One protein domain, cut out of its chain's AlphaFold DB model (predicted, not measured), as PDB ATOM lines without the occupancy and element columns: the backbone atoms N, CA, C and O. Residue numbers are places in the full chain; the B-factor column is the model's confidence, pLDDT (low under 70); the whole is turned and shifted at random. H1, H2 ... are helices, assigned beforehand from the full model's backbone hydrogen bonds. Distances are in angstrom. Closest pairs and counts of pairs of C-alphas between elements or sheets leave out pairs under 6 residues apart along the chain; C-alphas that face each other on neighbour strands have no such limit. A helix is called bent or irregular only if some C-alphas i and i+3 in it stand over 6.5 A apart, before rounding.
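Overview. This is residues 239 to 282 of the 291 residues of the protein "SWR1-complex protein 5/Craniofacial development protein" of Ostreococcus tauri (UniProt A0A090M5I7). This is a drawn-out rod of two helices set one after the other along its length, a short H1 and then a much longer H2, with a small link between them. The chain does not fold back: H2 makes most of the length, and H1 continues the rod beyond the link. The printed part has 44 residues, with two named helices in the order H1, H2 and no named strand, and its class is all helix. The whole is extended, with a radius of gyration of the C-alphas of 17.7 A and spans of 58 by 14 by 9 A.

Along the chain. H1 holds residues 239 to 249, from C-alpha 239 at (145.340, 150.921, 117.157) to C-alpha 249 at (146.587, 137.706, 110.784), 14.7 A from first to last C-alpha. Five residues, 250 to 254, follow. H2 holds residues 255 to 282, from C-alpha 255 at (140.274, 134.030, 101.349) to C-alpha 282 at (117.954, 100.688, 105.085), 40.3 A from first to last C-alpha.

Arrangement. H1 and H2 are apart, with no C-alpha of the one within 8 A of the other. The link between them is tight. Residues 245 to 251, of which 245 to 249 belong to H1, stand free. Residues 253 to 282, of which 255 to 282 belong to H2, stand free too. In H1 and H2 every O i to N i+4 pair is within hydrogen-bond range. Neither helix is bent.

Size, cuts and confidence. The two C-alphas farthest apart are those of Ala 239 and Gly 282, at 58.5 A. The printed part has no cut and no long link. The mean pLDDT of the printed part is 83.8, with 70 for H1 and 92 for H2. The model's confidence is under 70 at residues 239 to 240, residue 242 and residues 248 to 253.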
ATOM      1  N   ALA A 239     145.511 152.157 116.388       65.12
ATOM      2  CA  ALA A 239     145.340 150.921 117.157       65.12
ATOM      3  C   ALA A 239     144.244 150.009 116.566       65.12
ATOM      4  O   ALA A 239     144.374 148.787 116.605       65.12
ATOM      5  N   GLU A 240     143.210 150.602 115.963       64.88
ATOM      6  CA  GLU A 240     142.141 149.895 115.248       64.88
ATOM      7  C   GLU A 240     142.655 149.203 113.978       64.88
ATOM      8  O   GLU A 240     142.298 148.061 113.713       64.88
ATOM      9  N   LEU A 241     143.567 149.835 113.230       72.06
ATOM     10  CA  LEU A 241     144.194 149.220 112.059       72.06
ATOM     11  C   LEU A 241     145.101 148.057 112.467       72.06
ATOM     12  O   LEU A 241     145.170 147.044 111.771       72.06
ATOM     13  N   GLN A 242     145.793 148.187 113.597       69.12
ATOM     14  CA  GLN A 242     146.626 147.124 114.144       69.12
ATOM     15  C   GLN A 242     145.779 145.968 114.694       69.12
ATOM     16  O   GLN A 242     146.158 144.804 114.539       69.12
ATOM     17  N   GLU A 243     144.637 146.264 115.314       71.12
ATOM     18  CA  GLU A 243     143.667 145.264 115.747       71.12
ATOM     19  C   GLU A 243     143.046 144.544 114.539       71.12
ATOM     20  O   GLU A 243     143.052 143.315 114.503       71.12
ATOM     21  N   ASP A 244     142.625 145.272 113.504       71.44
ATOM     22  CA  ASP A 244     142.113 144.701 112.257       71.44
ATOM     23  C   ASP A 244     143.168 143.843 111.559       71.44
ATOM     24  O   ASP A 244     142.895 142.707 111.161       71.44
ATOM     25  N   LEU A 245     144.410 144.321 111.464       73.00
ATOM     26  CA  LEU A 245     145.509 143.555 110.886       73.00
ATOM     27  C   LEU A 245     145.804 142.297 111.709       73.00
ATOM     28  O   LEU A 245     146.088 141.248 111.134       73.00
ATOM     29  N   GLN A 246     145.685 142.364 113.037       70.81
ATOM     30  CA  GLN A 246     145.788 141.196 113.904       70.81
ATOM     31  C   GLN A 246     144.602 140.245 113.749       70.81
ATOM     32  O   GLN A 246     144.834 139.045 113.728       70.81
ATOM     33  N   HIS A 247     143.365 140.710 113.586       70.50
ATOM     34  CA  HIS A 247     142.208 139.847 113.297       70.50
ATOM     35  C   HIS A 247     142.345 139.158 111.936       70.50
ATOM     36  O   HIS A 247     142.015 137.979 111.781       70.50
ATOM     37  N   HIS A 248     142.906 139.865 110.955       68.75
ATOM     38  CA  HIS A 248     143.247 139.310 109.651       68.75
ATOM     39  C   HIS A 248     144.451 138.353 109.704       68.75
ATOM     40  O   HIS A 248     144.462 137.368 108.970       68.75
ATOM     41  N   ALA A 249     145.427 138.581 110.588       67.88
ATOM     42  CA  ALA A 249     146.587 137.706 110.784       67.88
ATOM     43  C   ALA A 249     146.304 136.498 111.699       67.88
ATOM     44  O   ALA A 249     146.950 135.463 111.560       67.88
ATOM     45  N   ARG A 250     145.352 136.615 112.632       69.62
ATOM     46  CA  ARG A 250     144.933 135.563 113.574       69.62
ATOM     47  C   ARG A 250     143.868 134.623 112.994       69.62
ATOM     48  O   ARG A 250     143.528 133.649 113.656       69.62
ATOM     49  N   GLY A 251     143.401 134.864 111.767       62.59
ATOM     50  CA  GLY A 251     142.670 133.862 110.977       62.59
ATOM     51  C   GLY A 251     141.149 134.013 110.953       62.59
ATOM     52  O   GLY A 251     140.422 133.029 111.040       62.59
ATOM     53  N   GLY A 252     140.634 135.244 110.887       64.69
ATOM     54  CA  GLY A 252     139.182 135.455 110.864       64.69
ATOM     55  C   GLY A 252     138.534 135.398 109.478       64.69
ATOM     56  O   GLY A 252     137.380 134.997 109.357       64.69
ATOM     57  N   ARG A 253     139.223 135.876 108.435       67.81
ATOM     58  CA  ARG A 253     138.625 136.134 107.108       67.81
ATOM     59  C   ARG A 253     139.661 136.119 105.983       67.81
ATOM     60  O   ARG A 253     139.607 136.963 105.085       67.81
ATOM     61  N   THR A 254     140.653 135.230 106.019       81.75
ATOM     62  CA  THR A 254     141.488 135.075 104.821       81.75
ATOM     63  C   THR A 254     140.692 134.350 103.738       81.75
ATOM     64  O   THR A 254     139.853 133.494 104.014       81.75
ATOM     65  N   TYR A 255     140.952 134.680 102.473       84.69
ATOM     66  CA  TYR A 255     140.274 134.030 101.349       84.69
ATOM     67  C   TYR A 255     140.444 132.501 101.377       84.69
ATOM     68  O   TYR A 255     139.518 131.765 101.053       84.69
ATOM     69  N   ARG A 256     141.616 132.021 101.806       85.94
ATOM     70  CA  ARG A 256     141.925 130.590 101.877       85.94
ATOM     71  C   ARG A 256     141.126 129.883 102.970       85.94
ATOM     72  O   ARG A 256     140.572 128.827 102.696       85.94
ATOM     73  N   GLU A 257     141.012 130.489 104.148       85.44
ATOM     74  CA  GLU A 257     140.171 129.978 105.238       85.44
ATOM     75  C   GLU A 257     138.688 130.009 104.860       85.44
ATOM     76  O   GLU A 257     137.969 129.056 105.136       85.44
ATOM     77  N   GLN A 258     138.225 131.053 104.162       89.50
ATOM     78  CA  GLN A 258     136.844 131.120 103.678       89.50
ATOM     79  C   GLN A 258     136.551 130.015 102.655       89.50
ATOM     80  O   GLN A 258     135.483 129.407 102.684       89.50
ATOM     81  N   GLN A 259     137.495 129.742 101.751       93.06
ATOM     82  CA  GLN A 259     137.382 128.641 100.794       93.06
ATOM     83  C   GLN A 259     137.388 127.278 101.492       93.06
ATOM     84  O   GLN A 259     136.573 126.425 101.156       93.06
ATOM     85  N   GLU A 260     138.258 127.079 102.481       92.31
ATOM     86  CA  GLU A 260     138.304 125.850 103.275       92.31
ATOM     87  C   GLU A 260     137.027 125.657 104.105       92.31
ATOM     88  O   GLU A 260     136.489 124.554 104.170       92.31
ATOM     89  N   PHE A 261     136.483 126.730 104.684       93.06
ATOM     90  CA  PHE A 261     135.206 126.701 105.391       93.06
ATOM     91  C   PHE A 261     134.058 126.274 104.473       93.06
ATOM     92  O   PHE A 261     133.288 125.399 104.858       93.06
ATOM     93  N   LEU A 262     133.957 126.851 103.270       95.06
ATOM     94  CA  LEU A 262     132.926 126.479 102.297       95.06
ATOM     95  C   LEU A 262     133.062 125.012 101.880       95.06
ATOM     96  O   LEU A 262     132.089 124.276 101.950       95.06
ATOM     97  N   GLN A 263     134.276 124.551 101.569       95.00
ATOM     98  CA  GLN A 263     134.517 123.145 101.224       95.00
ATOM     99  C   GLN A 263     134.148 122.190 102.369       95.00
ATOM    100  O   GLN A 263     133.544 121.145 102.141       95.00
ATOM    101  N   ASN A 264     134.475 122.549 103.613       95.88
ATOM    102  CA  ASN A 264     134.124 121.754 104.788       95.88
ATOM    103  C   ASN A 264     132.618 121.784 105.089       95.88
ATOM    104  O   ASN A 264     132.070 120.784 105.550       95.88
ATOM    105  N   ALA A 265     131.949 122.915 104.857       96.19
ATOM    106  CA  ALA A 265     130.501 123.035 104.980       96.19
ATOM    107  C   ALA A 265     129.794 122.155 103.937       96.19
ATOM    108  O   ALA A 265     128.959 121.334 104.323       96.19
ATOM    109  N   ASP A 266     130.213 122.242 102.671       96.12
ATOM    110  CA  ASP A 266     129.719 121.408 101.569       96.12
ATOM    111  C   ASP A 266     129.922 119.914 101.875       96.12
ATOM    112  O   ASP A 266     129.028 119.090 101.674       96.12
ATOM    113  N   TYR A 267     131.089 119.549 102.421       96.81
ATOM    114  CA  TYR A 267     131.387 118.169 102.801       96.81
ATOM    115  C   TYR A 267     130.457 117.651 103.907       96.81
ATOM    116  O   TYR A 267     129.919 116.550 103.795       96.81
ATOM    117  N   ARG A 268     130.218 118.452 104.953       96.25
ATOM    118  CA  ARG A 268     129.307 118.087 106.054       96.25
ATOM    119  C   ARG A 268     127.870 117.919 105.572       96.25
ATOM    120  O   ARG A 268     127.189 116.996 106.009       96.25
ATOM    121  N   GLU A 269     127.406 118.795 104.685       95.06
ATOM    122  CA  GLU A 269     126.070 118.683 104.098       95.06
ATOM    123  C   GLU A 269     125.934 117.395 103.279       95.06
ATOM    124  O   GLU A 269     124.965 116.650 103.444       95.06
ATOM    125  N   TYR A 270     126.950 117.073 102.474       96.38
ATOM    126  CA  TYR A 270     126.988 115.826 101.718       96.38
ATOM    127  C   TYR A 270     126.958 114.582 102.621       96.38
ATOM    128  O   TYR A 270     126.241 113.625 102.320       96.38
ATOM    129  N   GLU A 271     127.703 114.570 103.730       95.44
ATOM    130  CA  GLU A 271     127.675 113.461 104.693       95.44
ATOM    131  C   GLU A 271     126.291 113.289 105.329       95.44
ATOM    132  O   GLU A 271     125.759 112.177 105.350       95.44
ATOM    133  N   LEU A 272     125.665 114.387 105.761       95.62
ATOM    134  CA  LEU A 272     124.311 114.367 106.319       95.62
ATOM    135  C   LEU A 272     123.284 113.842 105.309       95.62
ATOM    136  O   LEU A 272     122.432 113.016 105.655       95.62
ATOM    137  N   GLU A 273     123.362 114.279 104.051       95.19
ATOM    138  CA  GLU A 273     122.460 113.803 103.005       95.19
ATOM    139  C   GLU A 273     122.704 112.321 102.687       95.19
ATOM    140  O   GLU A 273     121.759 111.534 102.547       95.19
ATOM    141  N   ARG A 274     123.971 111.907 102.600       95.31
ATOM    142  CA  ARG A 274     124.350 110.510 102.385       95.31
ATOM    143  C   ARG A 274     123.797 109.618 103.493       95.31
ATOM    144  O   ARG A 274     123.215 108.575 103.182       95.31
ATOM    145  N   ASP A 275     123.926 110.029 104.746       94.31
ATOM    146  CA  ASP A 275     123.417 109.288 105.897       94.31
ATOM    147  C   ASP A 275     121.886 109.246 105.904       94.31
ATOM    148  O   ASP A 275     121.301 108.186 106.130       94.31
ATOM    149  N   ALA A 276     121.210 110.339 105.538       93.19
ATOM    150  CA  ALA A 276     119.757 110.360 105.369       93.19
ATOM    151  C   ALA A 276     119.281 109.410 104.247       93.19
ATOM    152  O   ALA A 276     118.283 108.687 104.397       93.19
ATOM    153  N   ARG A 277     120.010 109.347 103.125       90.81
ATOM    154  CA  ARG A 277     119.750 108.405 102.022       90.81
ATOM    155  C   ARG A 277     120.021 106.958 102.438       90.81
ATOM    156  O   ARG A 277     119.236 106.075 102.104       90.81
ATOM    157  N   LEU A 278     121.091 106.684 103.182       91.62
ATOM    158  CA  LEU A 278     121.383 105.342 103.701       91.62
ATOM    159  C   LEU A 278     120.344 104.899 104.736       91.62
ATOM    160  O   LEU A 278     119.827 103.787 104.636       91.62
ATOM    161  N   ALA A 279     119.967 105.777 105.664       90.19
ATOM    162  CA  ALA A 279     118.946 105.508 106.671       90.19
ATOM    163  C   ALA A 279     117.566 105.269 106.042       90.19
ATOM    164  O   ALA A 279     116.833 104.372 106.464       90.19
ATOM    165  N   SER A 280     117.191 106.032 105.011       84.75
ATOM    166  CA  SER A 280     115.940 105.794 104.281       84.75
ATOM    167  C   SER A 280     115.975 104.478 103.497       84.75
ATOM    168  O   SER A 280     115.049 103.683 103.631       84.75
ATOM    169  N   ARG A 281     117.059 104.177 102.770       82.94
ATOM    170  CA  ARG A 281     117.215 102.910 102.027       82.94
ATOM    171  C   ARG A 281     117.249 101.681 102.937       82.94
ATOM    172  O   ARG A 281     116.622 100.679 102.604       82.94
ATOM    173  N   GLY A 282     117.921 101.762 104.087       80.31
ATOM    174  CA  GLY A 282     117.954 100.688 105.085       80.31
ATOM    175  C   GLY A 282     116.568 100.373 105.653       80.31
ATOM    176  O   GLY A 282     116.210  99.206 105.797       80.31
TER     177      GLY A 282